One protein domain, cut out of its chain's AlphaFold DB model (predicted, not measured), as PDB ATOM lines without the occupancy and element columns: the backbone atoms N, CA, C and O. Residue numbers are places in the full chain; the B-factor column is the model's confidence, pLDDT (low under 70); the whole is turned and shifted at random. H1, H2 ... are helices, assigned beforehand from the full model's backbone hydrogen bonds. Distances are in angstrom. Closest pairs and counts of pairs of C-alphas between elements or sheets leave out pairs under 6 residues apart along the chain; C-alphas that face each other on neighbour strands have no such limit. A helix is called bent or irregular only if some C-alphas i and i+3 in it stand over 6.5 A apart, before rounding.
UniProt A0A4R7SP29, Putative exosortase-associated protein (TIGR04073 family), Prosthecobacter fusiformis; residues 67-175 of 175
ATOM      1  N   TYR A  67     106.102 183.754  85.645       87.12
ATOM      2  CA  TYR A  67     105.496 184.555  86.713       87.12
ATOM      3  C   TYR A  67     105.909 186.027  86.607       87.12
ATOM      4  O   TYR A  67     106.841 186.475  87.271       87.12
ATOM      5  N   ASN A  68     105.156 186.778  85.804       91.19
ATOM      6  CA  ASN A  68     105.330 188.214  85.584       91.19
ATOM      7  C   ASN A  68     104.087 189.000  86.029       91.19
ATOM      8  O   ASN A  68     103.015 188.425  86.235       91.19
ATOM      9  N   TRP A  69     104.213 190.328  86.110       92.88
ATOM     10  CA  TRP A  69     103.110 191.233  86.460       92.88
ATOM     11  C   TRP A  69     101.881 191.046  85.552       92.88
ATOM     12  O   TRP A  69     100.750 191.005  86.030       92.88
ATOM     13  N   SER A  70     102.102 190.845  84.248       93.94
ATOM     14  CA  SER A  70     101.034 190.650  83.261       93.94
ATOM     15  C   SER A  70     100.314 189.313  83.437       93.94
ATOM     16  O   SER A  70      99.095 189.254  83.305       93.94
ATOM     17  N   ARG A  71     101.039 188.244  83.802       92.38
ATOM     18  CA  ARG A  71     100.441 186.935  84.106       92.38
ATOM     19  C   ARG A  71      99.658 186.963  85.415       92.38
ATOM     20  O   ARG A  71      98.612 186.336  85.509       92.38
ATOM     21  N   LYS A  72     100.133 187.709  86.417       94.31
ATOM     22  CA  LYS A  72      99.384 187.937  87.661       94.31
ATOM     23  C   LYS A  72      98.068 188.669  87.381       94.31
ATOM     24  O   LYS A  72      97.031 188.256  87.886       94.31
ATOM     25  N   LEU A  73      98.098 189.695  86.529       94.50
ATOM     26  CA  LEU A  73      96.888 190.393  86.094       94.50
ATOM     27  C   LEU A  73      95.934 189.455  85.341       94.50
ATOM     28  O   LEU A  73      94.762 189.368  85.691       94.50
ATOM     29  N   SER A  74      96.426 188.717  84.339       94.19
ATOM     30  CA  SER A  74      95.578 187.813  83.555       94.19
ATOM     31  C   SER A  74      94.991 186.685  84.401       94.19
ATOM     32  O   SER A  74      93.842 186.304  84.193       94.19
ATOM     33  N   ARG A  75      95.735 186.187  85.394       93.50
ATOM     34  CA  ARG A  75      95.246 185.238  86.400       93.50
ATOM     35  C   ARG A  75      94.135 185.833  87.252       93.50
ATOM     36  O   ARG A  75      93.090 185.202  87.407       93.50
ATOM     37  N   GLY A  76      94.334 187.059  87.730       94.31
ATOM     38  CA  GLY A  76      93.328 187.815  88.464       94.31
ATOM     39  C   GLY A  76      92.029 187.969  87.671       94.31
ATOM     40  O   GLY A  76      90.964 187.561  88.138       94.31
ATOM     41  N   MET A  77      92.128 188.464  86.432       95.00
ATOM     42  CA  MET A  77      90.991 188.599  85.512       95.00
ATOM     43  C   MET A  77      90.330 187.253  85.224       95.00
ATOM     44  O   MET A  77      89.110 187.138  85.300       95.00
ATOM     45  N   GLY A  78      91.123 186.225  84.921       93.31
ATOM     46  CA  GLY A  78      90.622 184.896  84.587       93.31
ATOM     47  C   GLY A  78      89.847 184.260  85.737       93.31
ATOM     48  O   GLY A  78      88.813 183.641  85.508       93.31
ATOM     49  N   ASN A  79      90.289 184.456  86.979       93.75
ATOM     50  CA  ASN A  79      89.568 183.972  88.153       93.75
ATOM     51  C   ASN A  79      88.257 184.710  88.422       93.75
ATOM     52  O   ASN A  79      87.305 184.085  88.877       93.75
ATOM     53  N   ILE A  80      88.187 186.012  88.144       94.50
ATOM     54  CA  ILE A  80      86.941 186.777  88.296       94.50
ATOM     55  C   ILE A  80      85.951 186.400  87.189       94.50
ATOM     56  O   ILE A  80      84.793 186.113  87.472       94.50
ATOM     57  N   LEU A  81      86.407 186.390  85.935       93.44
ATOM     58  CA  LEU A  81      85.545 186.189  84.768       93.44
ATOM     59  C   LEU A  81      85.095 184.735  84.616       93.44
ATOM     60  O   LEU A  81      83.945 184.481  84.272       93.44
ATOM     61  N   TYR A  82      85.992 183.784  84.880       92.81
ATOM     62  CA  TYR A  82      85.741 182.361  84.658       92.81
ATOM     63  C   TYR A  82      85.656 181.548  85.950       92.81
ATOM     64  O   TYR A  82      85.426 180.349  85.879       92.81
ATOM     65  N   GLY A  83      85.760 182.155  87.137       90.50
ATOM     66  CA  GLY A  83      85.621 181.434  88.412       90.50
ATOM     67  C   GLY A  83      84.264 180.744  88.588       90.50
ATOM     68  O   GLY A  83      84.174 179.741  89.294       90.50
ATOM     69  N   TRP A  84      83.225 181.234  87.903       90.50
ATOM     70  CA  TRP A  84      81.878 180.650  87.885       90.50
ATOM     71  C   TRP A  84      81.815 179.218  87.333       90.50
ATOM     72  O   TRP A  84      80.839 178.508  87.564       90.50
ATOM     73  N   THR A  85      82.850 178.745  86.641       91.94
ATOM     74  CA  THR A  85      82.892 177.368  86.136       91.94
ATOM     75  C   THR A  85      83.204 176.322  87.212       91.94
ATOM     76  O   THR A  85      82.950 175.137  86.993       91.94
ATOM     77  N   GLU A  86      83.726 176.723  88.377       91.69
ATOM     78  CA  GLU A  86      84.127 175.807  89.457       91.69
ATOM     79  C   GLU A  86      83.002 174.891  89.961       91.69
ATOM     80  O   GLU A  86      83.217 173.679  89.978       91.69
ATOM     81  N   PRO A  87      81.796 175.388  90.312       93.06
ATOM     82  CA  PRO A  87      80.697 174.533  90.762       93.06
ATOM     83  C   PRO A  87      80.380 173.383  89.801       93.06
ATOM     84  O   PRO A  87      80.221 172.236  90.213       93.06
ATOM     85  N   PHE A  88      80.363 173.660  88.498       92.12
ATOM     86  CA  PHE A  88      80.111 172.641  87.483       92.12
ATOM     87  C   PHE A  88      81.279 171.657  87.342       92.12
ATOM     88  O   PHE A  88      81.064 170.475  87.076       92.12
ATOM     89  N   ASN A  89      82.516 172.118  87.545       89.88
ATOM     90  CA  ASN A  89      83.681 171.241  87.542       89.88
ATOM     91  C   ASN A  89      83.680 170.302  88.760       89.88
ATOM     92  O   ASN A  89      83.939 169.109  88.607       89.88
ATOM     93  N   VAL A  90      83.316 170.817  89.940       91.12
ATOM     94  CA  VAL A  90      83.097 170.021  91.159       91.12
ATOM     95  C   VAL A  90      82.019 168.972  90.913       91.12
ATOM     96  O   VAL A  90      82.291 167.792  91.103       91.12
ATOM     97  N   TRP A  91      80.858 169.359  90.375       91.62
ATOM     98  CA  TRP A  91      79.789 168.417  90.027       91.62
ATOM     99  C   TRP A  91      80.303 167.267  89.159       91.62
ATOM    100  O   TRP A  91      80.098 166.099  89.474       91.62
ATOM    101  N   GLN A  92      81.001 167.577  88.063       90.31
ATOM    102  CA  GLN A  92      81.506 166.554  87.143       90.31
ATOM    103  C   GLN A  92      82.530 165.613  87.787       90.31
ATOM    104  O   GLN A  92      82.623 164.457  87.371       90.31
ATOM    105  N   ARG A  93      83.312 166.091  88.762       87.00
ATOM    106  CA  ARG A  93      84.250 165.257  89.525       87.00
ATOM    107  C   ARG A  93      83.507 164.385  90.529       87.00
ATOM    108  O   ARG A  93      83.670 163.171  90.469       87.00
ATOM    109  N   THR A  94      82.641 164.974  91.351       90.50
ATOM    110  CA  THR A  94      81.875 164.254  92.375       90.50
ATOM    111  C   THR A  94      80.932 163.217  91.760       90.50
ATOM    112  O   THR A  94      80.813 162.118  92.285       90.50
ATOM    113  N   VAL A  95      80.324 163.475  90.593       92.50
ATOM    114  CA  VAL A  95      79.519 162.450  89.890       92.50
ATOM    115  C   VAL A  95      80.347 161.202  89.579       92.50
ATOM    116  O   VAL A  95      79.816 160.096  89.640       92.50
ATOM    117  N   LYS A  96      81.630 161.365  89.237       89.19
ATOM    118  CA  LYS A  96      82.516 160.250  88.879       89.19
ATOM    119  C   LYS A  96      83.011 159.467  90.095       89.19
ATOM    120  O   LYS A  96      83.346 158.301  89.925       89.19
ATOM    121  N   THR A  97      83.087 160.086  91.271       88.50
ATOM    122  CA  THR A  97      83.605 159.455  92.497       88.50
ATOM    123  C   THR A  97      82.500 158.986  93.439       88.50
ATOM    124  O   THR A  97      82.514 157.832  93.851       88.50
ATOM    125  N   ASP A  98      81.524 159.851  93.729       90.31
ATOM    126  CA  ASP A  98      80.559 159.696  94.831       90.31
ATOM    127  C   ASP A  98      79.091 159.677  94.352       90.31
ATOM    128  O   ASP A  98      78.167 159.402  95.122       90.31
ATOM    129  N   GLY A  99      78.852 159.942  93.064       93.06
ATOM    130  CA  GLY A  99      77.541 159.850  92.418       93.06
ATOM    131  C   GLY A  99      76.720 161.147  92.418       93.06
ATOM    132  O   GLY A  99      77.131 162.200  92.904       93.06
ATOM    133  N   GLY A 100      75.528 161.083  91.814       93.19
ATOM    134  CA  GLY A 100      74.725 162.270  91.481       93.19
ATOM    135  C   GLY A 100      74.174 163.054  92.678       93.19
ATOM    136  O   GLY A 100      74.138 164.281  92.637       93.19
ATOM    137  N   HIS A 101      73.775 162.374  93.758       92.50
ATOM    138  CA  HIS A 101      73.230 163.043  94.945       92.50
ATOM    139  C   HIS A 101      74.306 163.810  95.724       92.50
ATOM    140  O   HIS A 101      74.067 164.945  96.138       92.50
ATOM    141  N   ALA A 102      75.498 163.221  95.873       92.81
ATOM    142  CA  ALA A 102      76.649 163.896  96.467       92.81
ATOM    143  C   ALA A 102      77.070 165.097  95.612       92.81
ATOM    144  O   ALA A 102      77.248 166.193  96.135       92.81
ATOM    145  N   ALA A 103      77.109 164.929  94.285       92.88
ATOM    146  CA  ALA A 103      77.465 166.001  93.358       92.88
ATOM    147  C   ALA A 103      76.538 167.217  93.444       92.88
ATOM    148  O   ALA A 103      77.008 168.350  93.339       92.88
ATOM    149  N   PHE A 104      75.240 166.999  93.673       93.88
ATOM    150  CA  PHE A 104      74.294 168.094  93.857       93.88
ATOM    151  C   PHE A 104      74.582 168.910  95.116       93.88
ATOM    152  O   PHE A 104      74.580 170.138  95.060       93.88
ATOM    153  N   MET A 105      74.875 168.253  96.238       94.94
ATOM    154  CA  MET A 105      75.206 168.964  97.476       94.94
ATOM    155  C   MET A 105      76.579 169.643  97.388       94.94
ATOM    156  O   MET A 105      76.713 170.814  97.754       94.94
ATOM    157  N   ASP A 106      77.574 168.963  96.819       93.25
ATOM    158  CA  ASP A 106      78.926 169.497  96.626       93.25
ATOM    159  C   ASP A 106      78.961 170.696  95.675       93.25
ATOM    160  O   ASP A 106      79.760 171.614  95.870       93.25
ATOM    161  N   PHE A 107      78.074 170.745  94.681       93.62
ATOM    162  CA  PHE A 107      77.937 171.904  93.801       93.62
ATOM    163  C   PHE A 107      77.657 173.188  94.585       93.62
ATOM    164  O   PHE A 107      78.280 174.219  94.325       93.62
ATOM    165  N   PHE A 108      76.752 173.134  95.565       94.88
ATOM    166  CA  PHE A 108      76.431 174.299  96.383       94.88
ATOM    167  C   PHE A 108      77.470 174.535  97.469       94.88
ATOM    168  O   PHE A 108      77.914 175.662  97.644       94.88
ATOM    169  N   VAL A 109      77.884 173.504  98.200       93.94
ATOM    170  CA  VAL A 109      78.784 173.701  99.342       93.94
ATOM    171  C   VAL A 109      80.207 173.988  98.864       93.94
ATOM    172  O   VAL A 109      80.776 175.045  99.146       93.94
ATOM    173  N   GLU A 110      80.786 173.062  98.107       91.88
ATOM    174  CA  GLU A 110      82.180 173.154  97.692       91.88
ATOM    175  C   GLU A 110      82.357 174.031  96.449       91.88
ATOM    176  O   GLU A 110      83.322 174.798  96.371       91.88
ATOM    177  N   GLY A 111      81.407 174.000  95.515       92.50
ATOM    178  CA  GLY A 111      81.410 174.890  94.356       92.50
ATOM    179  C   GLY A 111      81.365 176.368  94.749       92.50
ATOM    180  O   GLY A 111      82.206 177.141  94.278       92.50
ATOM    181  N   ILE A 112      80.456 176.768  95.654       93.62
ATOM    182  CA  ILE A 112      80.355 178.166  96.125       93.62
ATOM    183  C   ILE A 112      81.600 178.578  96.921       93.62
ATOM    184  O   ILE A 112      82.102 179.700  96.781       93.62
ATOM    185  N   LYS A 113      82.157 177.675  97.730       93.62
ATOM    186  CA  LYS A 113      83.421 177.937  98.424       93.62
ATOM    187  C   LYS A 113      84.549 178.231  97.431       93.62
ATOM    188  O   LYS A 113      85.260 179.223  97.591       93.62
ATOM    189  N   ARG A 114      84.696 177.422  96.379       91.88
ATOM    190  CA  ARG A 114      85.765 177.589  95.380       91.88
ATOM    191  C   ARG A 114      85.631 178.843  94.545       91.88
ATOM    192  O   ARG A 114      86.626 179.548  94.381       91.88
ATOM    193  N   ILE A 115      84.432 179.142  94.044       94.06
ATOM    194  CA  ILE A 115      84.200 180.382  93.291       94.06
ATOM    195  C   ILE A 115      84.510 181.603  94.159       94.06
ATOM    196  O   ILE A 115      85.185 182.515  93.692       94.06
ATOM    197  N   THR A 116      84.113 181.595  95.436       94.44
ATOM    198  CA  THR A 116      84.378 182.706  96.362       94.44
ATOM    199  C   THR A 116      85.876 182.890  96.588       94.44
ATOM    200  O   THR A 116      86.385 184.006  96.509       94.44
ATOM    201  N   VAL A 117      86.608 181.795  96.808       93.44
ATOM    202  CA  VAL A 117      88.068 181.832  96.972       93.44
ATOM    203  C   VAL A 117      88.754 182.342  95.702       93.44
ATOM    204  O   VAL A 117      89.626 183.210  95.789       93.44
ATOM    205  N   ARG A 118      88.352 181.866  94.517       93.38
ATOM    206  CA  ARG A 118      88.902 182.344  93.239       93.38
ATOM    207  C   ARG A 118      88.593 183.812  92.997       93.38
ATOM    208  O   ARG A 118      89.503 184.546  92.632       93.38
ATOM    209  N   ALA A 119      87.363 184.252  93.238       94.69
ATOM    210  CA  ALA A 119      86.983 185.653  93.111       94.69
ATOM    211  C   ALA A 119      87.786 186.535  94.081       94.69
ATOM    212  O   ALA A 119      88.323 187.560  93.668       94.69
ATOM    213  N   GLY A 120      87.954 186.103  95.334       94.56
ATOM    214  CA  GLY A 120      88.749 186.809  96.341       94.56
ATOM    215  C   GLY A 120      90.217 186.964  95.936       94.56
ATOM    216  O   GLY A 120      90.741 188.080  95.923       94.56
ATOM    217  N   TYR A 121      90.874 185.873  95.530       94.06
ATOM    218  CA  TYR A 121      92.236 185.948  94.991       94.06
ATOM    219  C   TYR A 121      92.297 186.731  93.680       94.06
ATOM    220  O   TYR A 121      93.259 187.458  93.455       94.06
ATOM    221  N   GLY A 122      91.268 186.631  92.843       94.44
ATOM    222  CA  GLY A 122      91.154 187.363  91.593       94.44
ATOM    223  C   GLY A 122      91.182 188.871  91.821       94.44
ATOM    224  O   GLY A 122      92.027 189.565  91.261       94.44
ATOM    225  N   VAL A 123      90.328 189.366  92.717       95.81
ATOM    226  CA  VAL A 123      90.280 190.781  93.113       95.81
ATOM    227  C   VAL A 123      91.593 191.212  93.766       95.81
ATOM    228  O   VAL A 123      92.131 192.262  93.421       95.81
ATOM    229  N   TYR A 124      92.157 190.392  94.656       94.88
ATOM    230  CA  TYR A 124      93.446 190.674  95.288       94.88
ATOM    231  C   TYR A 124      94.583 190.819  94.264       94.88
ATOM    232  O   TYR A 124      95.386 191.752  94.339       94.88
ATOM    233  N   GLU A 125      94.667 189.911  93.292       94.62
ATOM    234  CA  GLU A 125      95.712 189.943  92.272       94.62
ATOM    235  C   GLU A 125      95.503 191.068  91.267       94.62
ATOM    236  O   GLU A 125      96.491 191.680  90.875       94.62
ATOM    237  N   MET A 126      94.253 191.398  90.931       94.94
ATOM    238  CA  MET A 126      93.899 192.573  90.131       94.94
ATOM    239  C   MET A 126      94.254 193.883  90.829       94.94
ATOM    240  O   MET A 126      94.728 194.805  90.182       94.94
ATOM    241  N   ALA A 127      94.056 193.987  92.142       94.94
ATOM    242  CA  ALA A 127      94.390 195.198  92.887       94.94
ATOM    243  C   ALA A 127      95.908 195.364  93.074       94.94
ATOM    244  O   ALA A 127      96.426 196.477  93.115       94.94
ATOM    245  N   THR A 128      96.638 194.251  93.181       94.44
ATOM    246  CA  THR A 128      98.070 194.242  93.517       94.44
ATOM    247  C   THR A 128      98.970 193.827  92.354       94.44
ATOM    248  O   THR A 128     100.140 193.499  92.568       94.44
ATOM    249  N   PHE A 129      98.453 193.806  91.124       91.94
ATOM    250  CA  PHE A 129      99.146 193.251  89.958       91.94
ATOM    251  C   PHE A 129     100.535 193.850  89.671       91.94
ATOM    252  O   PHE A 129     101.402 193.072  89.264       91.94
ATOM    253  N   PRO A 130     100.814 195.157  89.904       94.00
ATOM    254  CA  PRO A 130     102.131 195.724  89.622       94.00
ATOM    255  C   PRO A 130     103.182 195.317  90.657       94.00
ATOM    256  O   PRO A 130     104.372 195.505  90.426       94.00
ATOM    257  N   PHE A 131     102.756 194.791  91.810       93.62
ATOM    258  CA  PHE A 131     103.626 194.534  92.949       93.62
ATOM    259  C   PHE A 131     103.795 193.029  93.214       93.62
ATOM    260  O   PHE A 131     102.820 192.263  93.171       93.62
ATOM    261  N   PRO A 132     105.016 192.583  93.562       90.25
ATOM    262  CA  PRO A 132     105.291 191.199  93.933       90.25
ATOM    263  C   PRO A 132     104.856 190.931  95.385       90.25
ATOM    264  O   PRO A 132     105.660 190.896  96.313       90.25
ATOM    265  N   THR A 133     103.550 190.781  95.602       89.19
ATOM    266  CA  THR A 133     102.958 190.740  96.951       89.19
ATOM    267  C   THR A 133     103.033 189.392  97.664       89.19
ATOM    268  O   THR A 133     102.943 189.351  98.888       89.19
ATOM    269  N   TYR A 134     103.209 188.284  96.944       87.56
ATOM    270  CA  TYR A 134     103.277 186.957  97.553       87.56
ATOM    271  C   TYR A 134     104.713 186.448  97.554       87.56
ATOM    272  O   TYR A 134     105.274 186.193  96.493       87.56
ATOM    273  N   LYS A 135     105.321 186.298  98.740       88.38
ATOM    274  CA  LYS A 135     106.721 185.848  98.904       88.38
ATOM    275  C   LYS A 135     107.714 186.645  98.042       88.38
ATOM    276  O   LYS A 135     108.639 186.067  97.478       88.38
ATOM    277  N   LEU A 136     107.482 187.955  97.903       87.75
ATOM    278  CA  LEU A 136     108.275 188.853  97.054       87.75
ATOM    279  C   LEU A 136     108.366 188.383  95.587       87.75
ATOM    280  O   LEU A 136     109.347 188.644  94.894       87.75
ATOM    281  N   THR A 137     107.337 187.692  95.087       87.00
ATOM    282  CA  THR A 137     107.251 187.214  93.701       87.00
ATOM    283  C   THR A 137     105.825 187.345  93.137       87.00
ATOM    284  O   THR A 137     104.878 187.685  93.848       87.00
ATOM    285  N   TYR A 138     105.661 187.067  91.840       89.94
ATOM    286  CA  TYR A 138     104.375 187.042  91.122       89.94
ATOM    287  C   TYR A 138     103.711 185.650  91.115       89.94
ATOM    288  O   TYR A 138     102.767 185.390  90.360       89.94
ATOM    289  N   ARG A 139     104.200 184.720  91.943       89.12
ATOM    290  CA  ARG A 139     103.605 183.383  92.090       89.12
ATOM    291  C   ARG A 139     102.200 183.462  92.703       89.12
ATOM    292  O   ARG A 139     101.946 184.360  93.503       89.12
ATOM    293  N   PRO A 140     101.309 182.514  92.368       88.88
ATOM    294  CA  PRO A 140      99.955 182.499  92.908       88.88
ATOM    295  C   PRO A 140      99.966 182.237  94.427       88.88
ATOM    296  O   PRO A 140     100.653 181.308  94.872       88.88
ATOM    297  N   PRO A 141      99.194 183.000  95.222       87.19
ATOM    298  CA  PRO A 141      99.104 182.878  96.679       87.19
ATOM    299  C   PRO A 141      98.134 181.777  97.152       87.19
ATOM    300  O   PRO A 141      97.515 181.905  98.206       87.19
ATOM    301  N   TYR A 142      97.958 180.700  96.384       85.50
ATOM    302  CA  TYR A 142      97.005 179.646  96.737       85.50
ATOM    303  C   TYR A 142      97.524 178.755  97.867       85.50
ATOM    304  O   TYR A 142      98.693 178.366  97.878       85.50
ATOM    305  N   TYR A 143      96.622 178.394  98.784       74.56
ATOM    306  CA  TYR A 143      96.928 177.553  99.944       74.56
ATOM    307  C   TYR A 143      97.398 176.145  99.549       74.56
ATOM    308  O   TYR A 143      98.441 175.683 100.007       74.56
ATOM    309  N   ARG A 144      96.657 175.471  98.659       76.62
ATOM    310  CA  ARG A 144      97.004 174.147  98.124       76.62
ATOM    311  C   ARG A 144      97.116 174.188  96.609       76.62
ATOM    312  O   ARG A 144      96.273 174.766  95.922       76.62
ATOM    313  N   LYS A 145      98.172 173.555  96.101       76.56
ATOM    314  CA  LYS A 145      98.411 173.388  94.669       76.56
ATOM    315  C   LYS A 145      97.719 172.113  94.169       76.56
ATOM    316  O   LYS A 145      97.796 171.102  94.864       76.56
ATOM    317  N   PRO A 146      97.119 172.126  92.972       75.12
ATOM    318  CA  PRO A 146      96.392 170.992  92.408       75.12
ATOM    319  C   PRO A 146      97.317 169.813  92.114       75.12
ATOM    320  O   PRO A 146      96.872 168.676  92.141       75.12
ATOM    321  N   GLN A 147      98.613 170.064  91.895       72.19
ATOM    322  CA  GLN A 147      99.605 169.001  91.730       72.19
ATOM    323  C   GLN A 147      99.840 168.188  93.012       72.19
ATOM    324  O   GLN A 147     100.338 167.075  92.930       72.19
ATOM    325  N   ILE A 148      99.547 168.758  94.188       77.06
ATOM    326  CA  ILE A 148      99.717 168.092  95.490       77.06
ATOM    327  C   ILE A 148      98.376 167.546  95.976       77.06
ATOM    328  O   ILE A 148      98.308 166.454  96.520       77.06
ATOM    329  N   ASP A 149      97.316 168.329  95.795       80.56
ATOM    330  CA  ASP A 149      95.961 167.964  96.182       80.56
ATOM    331  C   ASP A 149      95.028 168.185  94.985       80.56
ATOM    332  O   ASP A 149      94.550 169.307  94.778       80.56
ATOM    333  N   PRO A 150      94.776 167.145  94.174       74.38
ATOM    334  CA  PRO A 150      93.925 167.250  92.990       74.38
ATOM    335  C   PRO A 150      92.479 167.615  93.327       74.38
ATOM    336  O   PRO A 150      91.758 168.164  92.485       74.38
ATOM    337  N   TRP A 151      92.052 167.304  94.554       74.69
ATOM    338  CA  TRP A 151      90.701 167.562  95.002       74.69
ATOM    339  C   TRP A 151      90.580 169.008  95.458       74.69
ATOM    340  O   TRP A 151      89.853 169.763  94.826       74.69
ATOM    341  N   TRP A 152      91.323 169.436  96.482       77.44
ATOM    342  CA  TRP A 152      91.189 170.752  97.136       77.44
ATOM    343  C   TRP A 152      92.155 171.834  96.638       77.44
ATOM    344  O   TRP A 152      92.100 172.973  97.111       77.44
ATOM    345  N   GLY A 153      93.057 171.506  95.715       85.81
ATOM    346  CA  GLY A 153      94.022 172.445  95.154       85.81
ATOM    347  C   GLY A 153      93.458 173.321  94.032       85.81
ATOM    348  O   GLY A 153      92.565 172.919  93.287       85.81
ATOM    349  N   TYR A 154      94.027 174.522  93.885       87.81
ATOM    350  CA  TYR A 154      93.620 175.505  92.873       87.81
ATOM    351  C   TYR A 154      94.628 175.611  91.735       87.81
ATOM    352  O   TYR A 154      95.784 175.996  91.930       87.81
ATOM    353  N   THR A 155      94.176 175.322  90.521       86.38
ATOM    354  CA  THR A 155      94.907 175.649  89.291       86.38
ATOM    355  C   THR A 155      95.131 177.145  89.159       86.38
ATOM    356  O   THR A 155      94.349 177.943  89.680       86.38
ATOM    357  N   GLU A 156      96.202 177.515  88.443       85.75
ATOM    358  CA  GLU A 156      96.565 178.913  88.211       85.75
ATOM    359  C   GLU A 156      95.358 179.721  87.724       85.75
ATOM    360  O   GLU A 156      94.990 180.702  88.367       85.75
ATOM    361  N   PHE A 157      94.709 179.236  86.667       88.00
ATOM    362  CA  PHE A 157      93.473 179.776  86.114       88.00
ATOM    363  C   PHE A 157      92.265 178.930  86.518       88.00
ATOM    364  O   PHE A 157      92.410 177.780  86.939       88.00
ATOM    365  N   SER A 158      91.069 179.505  86.388       86.75
ATOM    366  CA  SER A 158      89.813 178.776  86.599       86.75
ATOM    367  C   SER A 158      89.681 177.604  85.624       86.75
ATOM    368  O   SER A 158      90.184 177.696  84.502       86.75
ATOM    369  N   PRO A 159      89.060 176.488  86.041       84.81
ATOM    370  CA  PRO A 159      88.951 175.312  85.197       84.81
ATOM    371  C   PRO A 159      88.007 175.570  84.021       84.81
ATOM    372  O   PRO A 159      87.000 176.263  84.140       84.81
ATOM    373  N   GLU A 160      88.311 174.970  82.879       85.50
ATOM    374  CA  GLU A 160      87.436 175.015  81.711       85.50
ATOM    375  C   GLU A 160      86.327 173.966  81.830       85.50
ATOM    376  O   GLU A 160      86.516 172.894  82.416       85.50
ATOM    377  N   LEU A 161      85.150 174.284  81.287       81.06
ATOM    378  CA  LEU A 161      84.025 173.354  81.243       81.06
ATOM    379  C   LEU A 161      84.116 172.465  80.008       81.06
ATOM    380  O   LEU A 161      84.183 172.954  78.884       81.06
ATOM    381  N   GLY A 162      84.066 171.149  80.218       76.88
ATOM    382  CA  GLY A 162      84.114 170.174  79.131       76.88
ATOM    383  C   GLY A 162      85.537 169.924  78.630       76.88
ATOM    384  O   GLY A 162      86.326 169.277  79.321       76.88
ATOM    385  N   PHE A 163      85.844 170.381  77.412       65.00
ATOM    386  CA  PHE A 163      87.148 170.157  76.785       65.00
ATOM    387  C   PHE A 163      88.192 171.095  77.380       65.00
ATOM    388  O   PHE A 163      88.188 172.294  77.125       65.00
ATOM    389  N   MET A 164      89.091 170.526  78.178       67.56
ATOM    390  CA  MET A 164      90.163 171.270  78.819       67.56
ATOM    391  C   MET A 164      91.300 171.503  77.818       67.56
ATOM    392  O   MET A 164      91.995 170.559  77.441       67.56
ATOM    393  N   SER A 165      91.495 172.752  77.405       72.44
ATOM    394  CA  SER A 165      92.596 173.189  76.535       72.44
ATOM    395  C   SER A 165      93.953 173.166  77.248       72.44
ATOM    396  O   SER A 165      95.005 173.102  76.617       72.44
ATOM    397  N   GLN A 166      93.926 173.181  78.581       67.69
ATOM    398  CA  GLN A 166      95.105 173.180  79.434       67.69
ATOM    399  C   GLN A 166      95.497 171.740  79.790       67.69
ATOM    400  O   GLN A 166      94.689 170.965  80.314       67.69
ATOM    401  N   THR A 167      96.750 171.366  79.536       57.53
ATOM    402  CA  THR A 167      97.306 170.066  79.931       57.53
ATOM    403  C   THR A 167      98.559 170.255  80.771       57.53
ATOM    404  O   THR A 167      99.569 170.737  80.267       57.53
ATOM    405  N   ASP A 168      98.507 169.828  82.032       57.53
ATOM    406  CA  ASP A 168      99.721 169.605  82.813       57.53
ATOM    407  C   ASP A 168     100.365 168.273  82.396       57.53
ATOM    408  O   ASP A 168      99.669 167.327  82.020       57.53
ATOM    409  N   TYR A 169     101.698 168.195  82.477       55.25
ATOM    410  CA  TYR A 169     102.503 167.049  82.021       55.25
ATOM    411  C   TYR A 169     102.209 165.724  82.754       55.25
ATOM    412  O   TYR A 169     102.630 164.666  82.300       55.25
ATOM    413  N   THR A 170     101.472 165.759  83.867       54.44
ATOM    414  CA  THR A 170     100.977 164.575  84.577       54.44
ATOM    415  C   THR A 170      99.593 164.873  85.155       54.44
ATOM    416  O   THR A 170      99.410 165.846  85.884       54.44
ATOM    417  N   ARG A 171      98.590 164.074  84.773       54.31
ATOM    418  CA  ARG A 171      97.172 164.266  85.150       54.31
ATOM    419  C   ARG A 171      96.655 163.167  86.075       54.31
ATOM    420  O   ARG A 171      95.446 163.018  86.219       54.31
ATOM    421  N   THR A 172      97.544 162.365  86.656       43.88
ATOM    422  CA  THR A 172      97.145 161.132  87.337       43.88
ATOM    423  C   THR A 172      97.832 160.991  88.688       43.88
ATOM    424  O   THR A 172      99.028 160.718  88.756       43.88
ATOM    425  N   GLN A 173      97.046 161.091  89.756       44.47
ATOM    426  CA  GLN A 173      97.262 160.280  90.947       44.47
ATOM    427  C   GLN A 173      96.034 159.378  91.049       44.47
ATOM    428  O   GLN A 173      94.946 159.836  91.390       44.47
ATOM    429  N   GLY A 174      96.201 158.132  90.607       39.41
ATOM    430  CA  GLY A 174      95.251 157.069  90.905       39.41
ATOM    431  C   GLY A 174      95.400 156.667  92.368       39.41
ATOM    432  O   GLY A 174      96.506 156.737  92.911       39.41
ATOM    433  N   TRP A 175      94.280 156.294  92.976       39.00
ATOM    434  CA  TRP A 175      94.260 155.480  94.185       39.00
ATOM    435  C   TRP A 175      94.274 154.013  93.770       39.00
ATOM    436  O   TRP A 175      93.552 153.693  92.795       39.00
TER     437      TRP A 175
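Overview. This is residues 67 to 175 of the 175 residues of the protein "Putative exosortase-associated protein (TIGR04073 family)" of Prosthecobacter fusiformis (UniProt A0A4R7SP29). The model is a long helical hairpin: the bent helix H1 runs out in two arms, and the long helix H2 folds back side by side with both of them. The 48 residues after H2, 128 to 175, have no named element; they run back past one side of the helix pair as a winding chain, their C-alphas 4 to 22 A from the mean of all C-alphas, and end in a tail, residues 167 to 175, set off from the helices. The printed part has 109 residues with two named helices, H1 then H2, and no named strand; its class is all helix. It is compact, with a radius of gyration of the C-alphas of 14.4 A, but elongated in outline, spanning 44 by 28 by 24 A.

Along the chain. H1, residues 69 to 97, was assigned by its hydrogen bonds as one helix but is bent: C-alphas 81 and 84 are 7.3 A apart. Arm H1a, residues 69 to 81, begins with C-alpha 69 at (103.110, 191.233, 86.460) and is 18.4 A long. Arm H1b, residues 84 to 97, is 21.8 A long and itself irregular, with C-alphas 84 and 87 6.9 A apart. H2, residues 100 to 127, is 38.4 A long, has a kink of 38 degrees near residue 107 and ends with C-alpha 127 at (94.390, 195.198, 92.887).

Arrangement. The lines of H1a and H1b are about perpendicular, at 73 degrees. H1a touches H2, and H2 touches it with residues 118 to 126 alone; the closest C-alphas, of Gly 76 and Gly 122, are 3.8 A apart. Their tilt is steep, 38 degrees, opposite ways. H1b and H2 form a helical hairpin and touch, with the closest C-alphas, of Pro 87 and Gly 111, 3.7 A apart. They run opposite ways at 35.4 degrees, only just a steep tilt. Every O i to N i+4 pair is within hydrogen-bond range in H1a, against 8 of 10 in H1b and 23 of 24 in H2.

Size, cuts and confidence. The two C-alphas farthest apart, of His 101 and Pro 130, are 44.0 A apart. The printed part has no cut, and the link from H1 to H2 is tight. Residue 175 is the chain's last. The mean pLDDT of the printed part is 85.6; residues 163 to 164 and 166 to 175 are under 70.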